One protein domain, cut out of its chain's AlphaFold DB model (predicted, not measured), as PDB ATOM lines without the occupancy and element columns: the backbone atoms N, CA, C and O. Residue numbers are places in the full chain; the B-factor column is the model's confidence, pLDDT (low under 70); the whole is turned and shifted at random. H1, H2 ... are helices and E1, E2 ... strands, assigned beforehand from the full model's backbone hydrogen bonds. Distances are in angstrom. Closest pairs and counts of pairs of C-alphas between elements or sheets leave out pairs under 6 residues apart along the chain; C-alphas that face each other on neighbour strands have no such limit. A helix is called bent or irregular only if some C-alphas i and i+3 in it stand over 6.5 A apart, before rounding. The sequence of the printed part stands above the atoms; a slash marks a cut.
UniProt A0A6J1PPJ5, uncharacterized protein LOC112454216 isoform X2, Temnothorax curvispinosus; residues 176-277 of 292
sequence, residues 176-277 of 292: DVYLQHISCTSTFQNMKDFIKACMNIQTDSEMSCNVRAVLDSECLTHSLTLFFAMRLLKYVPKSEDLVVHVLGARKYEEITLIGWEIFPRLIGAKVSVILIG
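Overview. This is residues 176 to 277 of the 292 residues of the protein "uncharacterized protein LOC112454216 isoform X2" of Temnothorax curvispinosus (UniProt A0A6J1PPJ5). A narrow ribbon of two parallel strands, E1 and E2, stands at one end of the domain, with H4, H5 and the arm H3b of the long bent helix H3 on one side of it. At its bend H3 turns nearly a right angle, and its other arm, H3a, runs away from the ribbon along the length of the domain; H2 packs on H3a near the bend, H1 sits beside H2, and residues 202 to 208 stick out at the far end. The printed part has 102 residues, with five named helices and two named strands in the order H1, H2, H3, E1, H4, H5, E2, and the class is mostly helix. It is compact, with a radius of gyration of the C-alphas of 14.2 A and spans of 43 by 32 by 23 A.

Along the chain. H1, residues 176 to 181, begins at C-alpha 176 (168.941, 144.291, 158.679). H2 is residues 191 to 198. H3, residues 206 to 233, was assigned as one helix by its hydrogen bonds but is bent: C-alphas 219 and 222 are 7.4 A apart. Its arms are H3a, residues 206 to 219, 20.4 A long, and H3b, residues 222 to 233, 16.5 A long. E1, residues 241 to 247, spans 19.2 A. H4, residues 251 to 260, spans 15.2 A and is irregular, with C-alphas 255 and 258 7.4 A apart. H5 is residues 262 to 267. E2, residues 270 to 276, spans 19.5 A and ends at C-alpha 276 (190.929, 137.587, 144.362).

Arrangement. H3 is the hub, and its arms are about perpendicular, only just, at 72 degrees. H2 touches H3a at residues 213 to 217 alone, closest at the C-alphas of Ile 195 and Ala 213, 6.6 A. H1 touches H2, closest at the C-alphas of Tyr 178 and Cys 198, 5.6 A. H3b touches H5 at a shallow tilt of 14 degrees, the same way, closest at the C-alphas of Ser 223 and Phe 263, 5.7 A. H3a touches H4, closest at the C-alphas of Cys 219 and Thr 256, 4.7 A. E1, H4, H5 and E2 form a strand-helix-strand unit, two parallel neighbour strands with helices between, and its crossover is right-handed. Across E1 and E2, N 244 and O 272 are within hydrogen-bond range at 2.8 A. In H2, H3a, H3b and H5 every O i to N i+4 pair is within hydrogen-bond range; H1 has 1 of 2 and H4 3 of 6.

Size, cuts and confidence. The C-alphas of Ser 205 and Lys 238 are the two farthest apart, 44.9 A. The printed part has no cut, and no link is long. Residues 182 to 187 and 200 to 204 have pLDDT under 70.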
ATOM      1  N   ASP A 176     170.335 144.634 158.384       78.50
ATOM      2  CA  ASP A 176     168.941 144.291 158.679       78.50
ATOM      3  C   ASP A 176     167.970 145.328 158.105       78.50
ATOM      4  O   ASP A 176     166.931 144.961 157.542       78.50
ATOM      5  N   VAL A 177     168.334 146.614 158.162       79.12
ATOM      6  CA  VAL A 177     167.555 147.703 157.550       79.12
ATOM      7  C   VAL A 177     167.381 147.460 156.053       79.12
ATOM      8  O   VAL A 177     166.270 147.573 155.530       79.12
ATOM      9  N   TYR A 178     168.443 147.062 155.357       80.12
ATOM     10  CA  TYR A 178     168.386 146.805 153.919       80.12
ATOM     11  C   TYR A 178     167.604 145.529 153.595       80.12
ATOM     12  O   TYR A 178     166.707 145.554 152.750       80.12
ATOM     13  N   LEU A 179     167.869 144.418 154.288       78.25
ATOM     14  CA  LEU A 179     167.223 143.130 154.005       78.25
ATOM     15  C   LEU A 179     165.697 143.156 154.174       78.25
ATOM     16  O   LEU A 179     165.005 142.424 153.460       78.25
ATOM     17  N   GLN A 180     165.175 144.006 155.064       74.19
ATOM     18  CA  GLN A 180     163.735 144.200 155.271       74.19
ATOM     19  C   GLN A 180     163.044 144.968 154.127       74.19
ATOM     20  O   GLN A 180     161.850 144.772 153.900       74.19
ATOM     21  N   HIS A 181     163.772 145.813 153.387       71.44
ATOM     22  CA  HIS A 181     163.202 146.743 152.398       71.44
ATOM     23  C   HIS A 181     163.455 146.335 150.930       71.44
ATOM     24  O   HIS A 181     162.871 146.916 150.014       71.44
ATOM     25  N   ILE A 182     164.267 145.298 150.677       68.31
ATOM     26  CA  ILE A 182     164.643 144.828 149.323       68.31
ATOM     27  C   ILE A 182     163.473 144.241 148.506       68.31
ATOM     28  O   ILE A 182     163.586 144.085 147.291       68.31
ATOM     29  N   SER A 183     162.313 143.990 149.116       60.06
ATOM     30  CA  SER A 183     161.108 143.444 148.464       60.06
ATOM     31  C   SER A 183     160.615 144.240 147.236       60.06
ATOM     32  O   SER A 183     159.790 143.739 146.474       60.06
ATOM     33  N   CYS A 184     161.112 145.464 147.020       53.69
ATOM     34  CA  CYS A 184     160.733 146.377 145.937       53.69
ATOM     35  C   CYS A 184     161.830 146.546 144.860       53.69
ATOM     36  O   CYS A 184     162.202 147.661 144.501       53.69
ATOM     37  N   THR A 185     162.339 145.451 144.289       56.81
ATOM     38  CA  THR A 185     163.395 145.457 143.246       56.81
ATOM     39  C   THR A 185     163.049 146.241 141.963       56.81
ATOM     40  O   THR A 185     163.923 146.480 141.127       56.81
ATOM     41  N   SER A 186     161.798 146.684 141.803       56.94
ATOM     42  CA  SER A 186     161.308 147.476 140.669       56.94
ATOM     43  C   SER A 186     161.320 148.999 140.874       56.94
ATOM     44  O   SER A 186     161.036 149.717 139.914       56.94
ATOM     45  N   THR A 187     161.634 149.524 142.067       64.75
ATOM     46  CA  THR A 187     161.329 150.934 142.402       64.75
ATOM     47  C   THR A 187     162.512 151.902 142.426       64.75
ATOM     48  O   THR A 187     162.277 153.108 142.434       64.75
ATOM     49  N   PHE A 188     163.767 151.438 142.401       77.31
ATOM     50  CA  PHE A 188     164.935 152.330 142.469       77.31
ATOM     51  C   PHE A 188     165.688 152.447 141.133       77.31
ATOM     52  O   PHE A 188     165.955 151.460 140.430       77.31
ATOM     53  N   GLN A 189     166.048 153.685 140.781       80.69
ATOM     54  CA  GLN A 189     166.727 154.008 139.523       80.69
ATOM     55  C   GLN A 189     168.252 154.031 139.667       80.69
ATOM     56  O   GLN A 189     168.971 153.727 138.718       80.69
ATOM     57  N   ASN A 190     168.748 154.396 140.847       85.06
ATOM     58  CA  ASN A 190     170.169 154.495 141.158       85.06
ATOM     59  C   ASN A 190     170.414 154.166 142.644       85.06
ATOM     60  O   ASN A 190     169.481 153.991 143.427       85.06
ATOM     61  N   MET A 191     171.687 154.094 143.028       88.19
ATOM     62  CA  MET A 191     172.115 153.771 144.392       88.19
ATOM     63  C   MET A 191     171.607 154.760 145.446       88.19
ATOM     64  O   MET A 191     171.229 154.348 146.537       88.19
ATOM     65  N   LYS A 192     171.539 156.055 145.118       86.38
ATOM     66  CA  LYS A 192     171.019 157.075 146.033       86.38
ATOM     67  C   LYS A 192     169.547 156.830 146.348       86.38
ATOM     68  O   LYS A 192     169.151 156.944 147.504       86.38
ATOM     69  N   ASP A 193     168.751 156.476 145.342       84.88
ATOM     70  CA  ASP A 193     167.338 156.144 145.531       84.88
ATOM     71  C   ASP A 193     167.176 154.853 146.341       84.88
ATOM     72  O   ASP A 193     166.317 154.794 147.215       84.88
ATOM     73  N   PHE A 194     168.033 153.852 146.106       86.62
ATOM     74  CA  PHE A 194     168.043 152.601 146.869       86.62
ATOM     75  C   PHE A 194     168.315 152.835 148.360       86.62
ATOM     76  O   PHE A 194     167.535 152.403 149.206       86.62
ATOM     77  N   ILE A 195     169.380 153.576 148.679       86.25
ATOM     78  CA  ILE A 195     169.755 153.908 150.059       86.25
ATOM     79  C   ILE A 195     168.640 154.705 150.734       86.25
ATOM     80  O   ILE A 195     168.202 154.358 151.827       86.25
ATOM     81  N   LYS A 196     168.110 155.731 150.058       81.12
ATOM     82  CA  LYS A 196     166.996 156.533 150.581       81.12
ATOM     83  C   LYS A 196     165.725 155.726 150.823       81.12
ATOM     84  O   LYS A 196     165.002 156.040 151.757       81.12
ATOM     85  N   ALA A 197     165.431 154.740 149.979       78.69
ATOM     86  CA  ALA A 197     164.251 153.896 150.138       78.69
ATOM     87  C   ALA A 197     164.375 152.936 151.331       78.69
ATOM     88  O   ALA A 197     163.363 152.602 151.940       78.69
ATOM     89  N   CYS A 198     165.595 152.502 151.661       76.75
ATOM     90  CA  CYS A 198     165.854 151.616 152.798       76.75
ATOM     91  C   CYS A 198     165.997 152.392 154.116       76.75
ATOM     92  O   CYS A 198     165.610 151.908 155.175       76.75
ATOM     93  N   MET A 199     166.524 153.617 154.064       72.50
ATOM     94  CA  MET A 199     166.628 154.485 155.231       72.50
ATOM     95  C   MET A 199     165.280 155.147 155.544       72.50
ATOM     96  O   MET A 199     164.908 156.148 154.936       72.50
ATOM     97  N   ASN A 200     164.574 154.661 156.569       63.59
ATOM     98  CA  ASN A 200     163.546 155.466 157.235       63.59
ATOM     99  C   ASN A 200     164.246 156.587 158.012       63.59
ATOM    100  O   ASN A 200     164.673 156.395 159.148       63.59
ATOM    101  N   ILE A 201     164.403 157.752 157.378       55.69
ATOM    102  CA  ILE A 201     165.054 158.928 157.971       55.69
ATOM    103  C   ILE A 201     164.148 159.481 159.082       55.69
ATOM    104  O   ILE A 201     163.379 160.418 158.876       55.69
ATOM    105  N   GLN A 202     164.207 158.888 160.270       53.34
ATOM    106  CA  GLN A 202     163.660 159.483 161.480       53.34
ATOM    107  C   GLN A 202     164.811 159.951 162.376       53.34
ATOM    108  O   GLN A 202     165.661 159.173 162.792       53.34
ATOM    109  N   THR A 203     164.773 161.246 162.706       51.66
ATOM    110  CA  THR A 203     165.398 161.915 163.868       51.66
ATOM    111  C   THR A 203     166.874 162.341 163.850       51.66
ATOM    112  O   THR A 203     167.298 162.979 164.811       51.66
ATOM    113  N   ASP A 204     167.615 162.164 162.757       60.69
ATOM    114  CA  ASP A 204     169.005 162.644 162.656       60.69
ATOM    115  C   ASP A 204     169.153 164.003 161.944       60.69
ATOM    116  O   ASP A 204     168.315 164.407 161.136       60.69
ATOM    117  N   SER A 205     170.252 164.722 162.223       78.00
ATOM    118  CA  SER A 205     170.618 165.915 161.443       78.00
ATOM    119  C   SER A 205     170.894 165.541 159.979       78.00
ATOM    120  O   SER A 205     171.394 164.451 159.698       78.00
ATOM    121  N   GLU A 206     170.624 166.456 159.039       82.75
ATOM    122  CA  GLU A 206     170.838 166.226 157.598       82.75
ATOM    123  C   GLU A 206     172.266 165.739 157.289       82.75
ATOM    124  O   GLU A 206     172.456 164.829 156.485       82.75
ATOM    125  N   MET A 207     173.272 166.280 157.988       83.56
ATOM    126  CA  MET A 207     174.669 165.865 157.831       83.56
ATOM    127  C   MET A 207     174.906 164.420 158.288       83.56
ATOM    128  O   MET A 207     175.577 163.675 157.582       83.56
ATOM    129  N   SER A 208     174.337 163.997 159.424       82.81
ATOM    130  CA  SER A 208     174.448 162.607 159.904       82.81
ATOM    131  C   SER A 208     173.859 161.625 158.889       82.81
ATOM    132  O   SER A 208     174.491 160.631 158.528       82.81
ATOM    133  N   CYS A 209     172.681 161.953 158.349       83.31
ATOM    134  CA  CYS A 209     172.036 161.143 157.320       83.31
ATOM    135  C   CYS A 209     172.887 161.049 156.045       83.31
ATOM    136  O   CYS A 209     173.027 159.966 155.478       83.31
ATOM    137  N   ASN A 210     173.468 162.165 155.597       87.38
ATOM    138  CA  ASN A 210     174.324 162.181 154.413       87.38
ATOM    139  C   ASN A 210     175.606 161.366 154.626       87.38
ATOM    140  O   ASN A 210     175.976 160.601 153.742       87.38
ATOM    141  N   VAL A 211     176.252 161.485 155.791       88.56
ATOM    142  CA  VAL A 211     177.441 160.690 156.141       88.56
ATOM    143  C   VAL A 211     177.115 159.201 156.127       88.56
ATOM    144  O   VAL A 211     177.822 158.426 155.490       88.56
ATOM    145  N   ARG A 212     176.006 158.792 156.754       85.94
ATOM    146  CA  ARG A 212     175.574 157.389 156.735       85.94
ATOM    147  C   ARG A 212     175.325 156.897 155.310       85.94
ATOM    148  O   ARG A 212     175.761 155.809 154.956       85.94
ATOM    149  N   ALA A 213     174.673 157.710 154.478       87.69
ATOM    150  CA  ALA A 213     174.431 157.357 153.084       87.69
ATOM    151  C   ALA A 213     175.734 157.175 152.281       87.69
ATOM    152  O   ALA A 213     175.784 156.299 151.421       87.69
ATOM    153  N   VAL A 214     176.784 157.959 152.561       88.88
ATOM    154  CA  VAL A 214     178.115 157.779 151.949       88.88
ATOM    155  C   VAL A 214     178.724 156.436 152.351       88.88
ATOM    156  O   VAL A 214     179.095 155.661 151.472       88.88
ATOM    157  N   LEU A 215     178.761 156.120 153.645       86.06
ATOM    158  CA  LEU A 215     179.336 154.861 154.141       86.06
ATOM    159  C   LEU A 215     178.590 153.631 153.615       86.06
ATOM    160  O   LEU A 215     179.199 152.641 153.208       86.06
ATOM    161  N   ASP A 216     177.264 153.709 153.553       87.75
ATOM    162  CA  ASP A 216     176.469 152.625 152.993       87.75
ATOM    163  C   ASP A 216     176.698 152.502 151.481       87.75
ATOM    164  O   ASP A 216     176.835 151.392 150.968       87.75
ATOM    165  N   SER A 217     176.809 153.621 150.752       90.44
ATOM    166  CA  SER A 217     177.111 153.600 149.314       90.44
ATOM    167  C   SER A 217     178.444 152.930 148.996       90.44
ATOM    168  O   SER A 217     178.535 152.182 148.023       90.44
ATOM    169  N   GLU A 218     179.447 153.139 149.845       88.44
ATOM    170  CA  GLU A 218     180.752 152.497 149.745       88.44
ATOM    171  C   GLU A 218     180.637 150.974 149.861       88.44
ATOM    172  O   GLU A 218     181.170 150.239 149.031       88.44
ATOM    173  N   CYS A 219     179.849 150.492 150.822       88.88
ATOM    174  CA  CYS A 219     179.607 149.063 150.994       88.88
ATOM    175  C   CYS A 219     178.781 148.459 149.841       88.88
ATOM    176  O   CYS A 219     179.053 147.350 149.382       88.88
ATOM    177  N   LEU A 220     177.774 149.183 149.341       90.81
ATOM    178  CA  LEU A 220     176.858 148.702 148.297       90.81
ATOM    179  C   LEU A 220     177.412 148.834 146.880       90.81
ATOM    180  O   LEU A 220     176.784 148.353 145.931       90.81
ATOM    181  N   THR A 221     178.546 149.516 146.705       92.00
ATOM    182  CA  THR A 221     179.015 149.919 145.379       92.00
ATOM    183  C   THR A 221     179.169 148.738 144.431       92.00
ATOM    184  O   THR A 221     178.659 148.765 143.311       92.00
ATOM    185  N   HIS A 222     179.769 147.648 144.903       92.12
ATOM    186  CA  HIS A 222     180.027 146.466 144.094       92.12
ATOM    187  C   HIS A 222     178.740 145.727 143.707       92.12
ATOM    188  O   HIS A 222     178.504 145.463 142.523       92.12
ATOM    189  N   SER A 223     177.882 145.435 144.686       92.12
ATOM    190  CA  SER A 223     176.654 144.666 144.482       92.12
ATOM    191  C   SER A 223     175.646 145.413 143.611       92.12
ATOM    192  O   SER A 223     175.107 144.850 142.654       92.12
ATOM    193  N   LEU A 224     175.425 146.703 143.876       92.69
ATOM    194  CA  LEU A 224     174.483 147.510 143.102       92.69
ATOM    195  C   LEU A 224     175.005 147.860 141.710       92.69
ATOM    196  O   LEU A 224     174.203 147.930 140.777       92.69
ATOM    197  N   THR A 225     176.318 148.035 141.533       93.19
ATOM    198  CA  THR A 225     176.899 148.238 140.196       93.19
ATOM    199  C   THR A 225     176.735 146.986 139.343       93.19
ATOM    200  O   THR A 225     176.314 147.086 138.188       93.19
ATOM    201  N   LEU A 226     176.987 145.798 139.906       93.25
ATOM    202  CA  LEU A 226     176.751 144.544 139.193       93.25
ATOM    203  C   LEU A 226     175.264 144.359 138.867       93.25
ATOM    204  O   LEU A 226     174.923 144.042 137.728       93.25
ATOM    205  N   PHE A 227     174.371 144.624 139.825       91.69
ATOM    206  CA  PHE A 227     172.926 144.563 139.597       91.69
ATOM    207  C   PHE A 227     172.479 145.516 138.480       91.69
ATOM    208  O   PHE A 227     171.719 145.137 137.585       91.69
ATOM    209  N   PHE A 228     172.989 146.747 138.490       91.56
ATOM    210  CA  PHE A 228     172.730 147.733 137.448       91.56
ATOM    211  C   PHE A 228     173.214 147.249 136.074       91.56
ATOM    212  O   PHE A 228     172.457 147.307 135.102       91.56
ATOM    213  N   ALA A 229     174.428 146.697 135.992       92.81
ATOM    214  CA  ALA A 229     174.964 146.127 134.760       92.81
ATOM    215  C   ALA A 229     174.111 144.954 134.245       92.81
ATOM    216  O   ALA A 229     173.805 144.893 133.053       92.81
ATOM    217  N   MET A 230     173.653 144.060 135.129       91.44
ATOM    218  CA  MET A 230     172.753 142.964 134.754       91.44
ATOM    219  C   MET A 230     171.440 143.483 134.163       91.44
ATOM    220  O   MET A 230     171.007 142.989 133.121       91.44
ATOM    221  N   ARG A 231     170.834 144.516 134.768       89.50
ATOM    222  CA  ARG A 231     169.616 145.159 134.241       89.50
ATOM    223  C   ARG A 231     169.844 145.760 132.856       89.50
ATOM    224  O   ARG A 231     169.025 145.543 131.964       89.50
ATOM    225  N   LEU A 232     170.952 146.480 132.664       91.25
ATOM    226  CA  LEU A 232     171.311 147.072 131.371       91.25
ATOM    227  C   LEU A 232     171.484 146.013 130.278       91.25
ATOM    228  O   LEU A 232     170.995 146.185 129.163       91.25
ATOM    229  N   LEU A 233     172.145 144.904 130.611       94.25
ATOM    230  CA  LEU A 233     172.404 143.801 129.686       94.25
ATOM    231  C   LEU A 233     171.216 142.843 129.536       94.25
ATOM    232  O   LEU A 233     171.292 141.904 128.745       94.25
ATOM    233  N   LYS A 234     170.129 143.057 130.295       91.19
ATOM    234  CA  LYS A 234     169.006 142.113 130.442       91.19
ATOM    235  C   LYS A 234     169.495 140.699 130.771       91.19
ATOM    236  O   LYS A 234     168.945 139.705 130.298       91.19
ATOM    237  N   TYR A 235     170.569 140.622 131.549       89.50
ATOM    238  CA  TYR A 235     171.182 139.367 131.930       89.50
ATOM    239  C   TYR A 235     170.360 138.717 133.041       89.50
ATOM    240  O   TYR A 235     170.140 139.310 134.096       89.50
ATOM    241  N   VAL A 236     169.941 137.479 132.796       85.81
ATOM    242  CA  VAL A 236     169.277 136.621 133.777       85.81
ATOM    243  C   VAL A 236     170.193 135.420 134.017       85.81
ATOM    244  O   VAL A 236     170.583 134.770 133.038       85.81
ATOM    245  N   PRO A 237     170.574 135.123 135.274       84.94
ATOM    246  CA  PRO A 237     171.355 133.932 135.587       84.94
ATOM    247  C   PRO A 237     170.670 132.673 135.042       84.94
ATOM    248  O   PRO A 237     169.478 132.467 135.237       84.94
ATOM    249  N   LYS A 238     171.426 131.831 134.329       80.88
ATOM    250  CA  LYS A 238     170.920 130.552 133.789       80.88
ATOM    251  C   LYS A 238     170.918 129.420 134.821       80.88
ATOM    252  O   LYS A 238     170.309 128.385 134.582       80.88
ATOM    253  N   SER A 239     171.665 129.607 135.903       81.31
ATOM    254  CA  SER A 239     171.867 128.666 137.002       81.31
ATOM    255  C   SER A 239     171.242 129.249 138.266       81.31
ATOM    256  O   SER A 239     171.194 130.473 138.409       81.31
ATOM    257  N   GLU A 240     170.806 128.381 139.180       79.00
ATOM    258  CA  GLU A 240     170.354 128.781 140.519       79.00
ATOM    259  C   GLU A 240     171.502 129.352 141.369       79.00
ATOM    260  O   GLU A 240     171.257 130.148 142.275       79.00
ATOM    261  N   ASP A 241     172.743 128.996 141.020       88.12
ATOM    262  CA  ASP A 241     173.972 129.473 141.646       88.12
ATOM    263  C   ASP A 241     174.763 130.382 140.692       88.12
ATOM    264  O   ASP A 241     175.141 129.975 139.585       88.12
ATOM    265  N   LEU A 242     175.045 131.609 141.135       91.88
ATOM    266  CA  LEU A 242     175.905 132.581 140.464       91.88
ATOM    267  C   LEU A 242     177.213 132.748 141.246       91.88
ATOM    268  O   LEU A 242     177.207 133.076 142.429       91.88
ATOM    269  N   VAL A 243     178.348 132.591 140.571       93.19
ATOM    270  CA  VAL A 243     179.664 132.855 141.167       93.19
ATOM    271  C   VAL A 243     180.200 134.181 140.637       93.19
ATOM    272  O   VAL A 243     180.291 134.378 139.425       93.19
ATOM    273  N   VAL A 244     180.557 135.088 141.543       93.75
ATOM    274  CA  VAL A 244     181.115 136.406 141.233       93.75
ATOM    275  C   VAL A 244     182.563 136.452 141.699       93.75
ATOM    276  O   VAL A 244     182.847 136.283 142.881       93.75
ATOM    277  N   HIS A 245     183.490 136.699 140.776       94.12
ATOM    278  CA  HIS A 245     184.903 136.898 141.101       94.12
ATOM    279  C   HIS A 245     185.217 138.395 141.142       94.12
ATOM    280  O   HIS A 245     185.121 139.073 140.118       94.12
ATOM    281  N   VAL A 246     185.624 138.906 142.304       92.56
ATOM    282  CA  VAL A 246     186.088 140.289 142.469       92.56
ATOM    283  C   VAL A 246     187.606 140.298 142.321       92.56
ATOM    284  O   VAL A 246     188.336 139.860 143.211       92.56
ATOM    285  N   LEU A 247     188.084 140.742 141.159       92.44
ATOM    286  CA  LEU A 247     189.509 140.771 140.826       92.44
ATOM    287  C   LEU A 247     190.176 142.042 141.354       92.44
ATOM    288  O   LEU A 247     189.612 143.127 141.264       92.44
ATOM    289  N   GLY A 248     191.411 141.912 141.840       88.75
ATOM    290  CA  GLY A 248     192.170 143.032 142.400       88.75
ATOM    291  C   GLY A 248     191.708 143.445 143.797       88.75
ATOM    292  O   GLY A 248     192.071 144.532 144.243       88.75
ATOM    293  N   ALA A 249     190.941 142.587 144.473       88.56
ATOM    294  CA  ALA A 249     190.403 142.850 145.798       88.56
ATOM    295  C   ALA A 249     191.526 143.084 146.823       88.56
ATOM    296  O   ALA A 249     192.527 142.362 146.867       88.56
ATOM    297  N   ARG A 250     191.352 144.107 147.650       85.75
ATOM    298  CA  ARG A 250     192.221 144.470 148.767       85.75
ATOM    299  C   ARG A 250     191.452 144.288 150.071       85.75
ATOM    300  O   ARG A 250     190.296 143.873 150.093       85.75
ATOM    301  N   LYS A 251     192.087 144.655 151.185       81.81
ATOM    302  CA  LYS A 251     191.458 144.637 152.515       81.81
ATOM    303  C   LYS A 251     190.145 145.439 152.571       81.81
ATOM    304  O   LYS A 251     189.269 145.127 153.366       81.81
ATOM    305  N   TYR A 252     190.003 146.462 151.730       82.06
ATOM    306  CA  TYR A 252     188.784 147.262 151.649       82.06
ATOM    307  C   TYR A 252     187.577 146.447 151.153       82.06
ATOM    308  O   TYR A 252     186.511 146.494 151.766       82.06
ATOM    309  N   GLU A 253     187.748 145.640 150.104       87.38
ATOM    310  CA  GLU A 253     186.701 144.744 149.597       87.38
ATOM    311  C   GLU A 253     186.329 143.651 150.608       87.38
ATOM    312  O   GLU A 253     185.182 143.216 150.644       87.38
ATOM    313  N   GLU A 254     187.271 143.226 151.455       84.56
ATOM    314  CA  GLU A 254     186.988 142.305 152.563       84.56
ATOM    315  C   GLU A 254     186.103 142.964 153.634       84.56
ATOM    316  O   GLU A 254     185.121 142.370 154.073       84.56
ATOM    317  N   ILE A 255     186.400 144.211 154.020       81.12
ATOM    318  CA  ILE A 255     185.617 144.965 155.018       81.12
ATOM    319  C   ILE A 255     184.203 145.270 154.505       81.12
ATOM    320  O   ILE A 255     183.234 145.209 155.260       81.12
ATOM    321  N   THR A 256     184.074 145.578 153.215       86.12
ATOM    322  CA  THR A 256     182.797 145.936 152.575       86.12
ATOM    323  C   THR A 256     182.015 144.729 152.054       86.12
ATOM    324  O   THR A 256     180.938 144.893 151.477       86.12
ATOM    325  N   LEU A 257     182.500 143.503 152.294       88.31
ATOM    326  CA  LEU A 257     181.900 142.272 151.777       88.31
ATOM    327  C   LEU A 257     180.441 142.083 152.224       88.31
ATOM    328  O   LEU A 257     179.643 141.543 151.464       88.31
ATOM    329  N   ILE A 258     180.065 142.610 153.393       87.50
ATOM    330  CA  ILE A 258     178.680 142.607 153.893       87.50
ATOM    331  C   ILE A 258     177.680 143.242 152.910       87.50
ATOM    332  O   ILE A 258     176.530 142.817 152.831       87.50
ATOM    333  N   GLY A 259     178.113 144.205 152.089       88.81
ATOM    334  CA  GLY A 259     177.271 144.819 151.062       88.81
ATOM    335  C   GLY A 259     176.863 143.862 149.936       88.81
ATOM    336  O   GLY A 259     175.975 144.186 149.145       88.81
ATOM    337  N   TRP A 260     177.467 142.674 149.845       91.50
ATOM    338  CA  TRP A 260     177.054 141.631 148.906       91.50
ATOM    339  C   TRP A 260     175.836 140.835 149.372       91.50
ATOM    340  O   TRP A 260     175.140 140.281 148.525       91.50
ATOM    341  N   GLU A 261     175.515 140.835 150.666       90.06
ATOM    342  CA  GLU A 261     174.384 140.078 151.229       90.06
ATOM    343  C   GLU A 261     173.025 140.529 150.670       90.06
ATOM    344  O   GLU A 261     172.063 139.763 150.595       90.06
ATOM    345  N   ILE A 262     172.939 141.773 150.190       88.44
ATOM    346  CA  ILE A 262     171.730 142.284 149.540       88.44
ATOM    347  C   ILE A 262     171.529 141.718 148.125       88.44
ATOM    348  O   ILE A 262     170.408 141.667 147.618       88.44
ATOM    349  N   PHE A 263     172.606 141.286 147.468       90.56
ATOM    350  CA  PHE A 263     172.614 140.956 146.049       90.56
ATOM    351  C   PHE A 263     171.821 139.683 145.705       90.56
ATOM    352  O   PHE A 263     171.006 139.763 144.783       90.56
ATOM    353  N   PRO A 264     171.936 138.554 146.443       89.25
ATOM    354  CA  PRO A 264     171.090 137.376 146.231       89.25
ATOM    355  C   PRO A 264     169.595 137.700 146.210       89.25
ATOM    356  O   PRO A 264     168.859 137.214 145.351       89.25
ATOM    357  N   ARG A 265     169.146 138.578 147.118       85.94
ATOM    358  CA  ARG A 265     167.742 139.000 147.208       85.94
ATOM    359  C   ARG A 265     167.310 139.858 146.022       85.94
ATOM    360  O   ARG A 265     166.176 139.733 145.572       85.94
ATOM    361  N   LEU A 266     168.205 140.696 145.492       86.38
ATOM    362  CA  LEU A 266     167.922 141.521 144.315       86.38
ATOM    363  C   LEU A 266     167.704 140.692 143.045       86.38
ATOM    364  O   LEU A 266     166.888 141.072 142.205       86.38
ATOM    365  N   ILE A 267     168.436 139.585 142.892       86.81
ATOM    366  CA  ILE A 267     168.398 138.764 141.671       86.81
ATOM    367  C   ILE A 267     167.591 137.469 141.815       86.81
ATOM    368  O   ILE A 267     167.329 136.816 140.809       86.81
ATOM    369  N   GLY A 268     167.195 137.098 143.036       86.12
ATOM    370  CA  GLY A 268     166.448 135.870 143.313       86.12
ATOM    371  C   GLY A 268     167.248 134.587 143.059       86.12
ATOM    372  O   GLY A 268     166.663 133.578 142.679       86.12
ATOM    373  N   ALA A 269     168.572 134.625 143.229       86.88
ATOM    374  CA  ALA A 269     169.475 133.494 143.004       86.88
ATOM    375  C   ALA A 269     170.539 133.425 144.103       86.88
ATOM    376  O   ALA A 269     170.857 134.436 144.734       86.88
ATOM    377  N   LYS A 270     171.111 132.239 144.325       90.69
ATOM    378  CA  LYS A 270     172.228 132.072 145.259       90.69
ATOM    379  C   LYS A 270     173.480 132.695 144.660       90.69
ATOM    380  O   LYS A 270     173.733 132.563 143.461       90.69
ATOM    381  N   VAL A 271     174.272 133.368 145.490       92.69
ATOM    382  CA  VAL A 271     175.501 134.028 145.043       92.69
ATOM    383  C   VAL A 271     176.671 133.600 145.907       92.69
ATOM    384  O   VAL A 271     176.592 133.646 147.128       92.69
ATOM    385  N   SER A 272     177.768 133.209 145.265       93.31
ATOM    386  CA  SER A 272     179.072 133.038 145.905       93.31
ATOM    387  C   SER A 272     180.011 134.136 145.428       93.31
ATOM    388  O   SER A 272     180.245 134.268 144.226       93.31
ATOM    389  N   VAL A 273     180.559 134.917 146.356       94.00
ATOM    390  CA  VAL A 273     181.520 135.983 146.051       94.00
ATOM    391  C   VAL A 273     182.922 135.496 146.395       94.00
ATOM    392  O   VAL A 273     183.186 135.085 147.520       94.00
ATOM    393  N   ILE A 274     183.823 135.533 145.416       92.75
ATOM    394  CA  ILE A 274     185.223 135.134 145.564       92.75
ATOM    395  C   ILE A 274     186.089 136.374 145.370       92.75
ATOM    396  O   ILE A 274     186.177 136.916 144.266       92.75
ATOM    397  N   LEU A 275     186.734 136.818 146.446       92.38
ATOM    398  CA  LEU A 275     187.691 137.919 146.407       92.38
ATOM    399  C   LEU A 275     189.063 137.393 145.970       92.38
ATOM    400  O   LEU A 275     189.590 136.445 146.549       92.38
ATOM    401  N   ILE A 276     189.645 137.998 144.935       92.38
ATOM    402  CA  ILE A 276     190.929 137.587 144.362       92.38
ATOM    403  C   ILE A 276     191.859 138.795 144.341       92.38
ATOM    404  O   ILE A 276     191.704 139.695 143.513       92.38
ATOM    405  N   GLY A 277     192.874 138.795 145.201       88.88
ATOM    406  CA  GLY A 277     193.905 139.822 145.171       88.88
ATOM    407  C   GLY A 277     195.152 139.474 145.981       88.88
ATOM    408  O   GLY A 277     195.100 138.626 146.871       88.88
TER     409      GLY A 277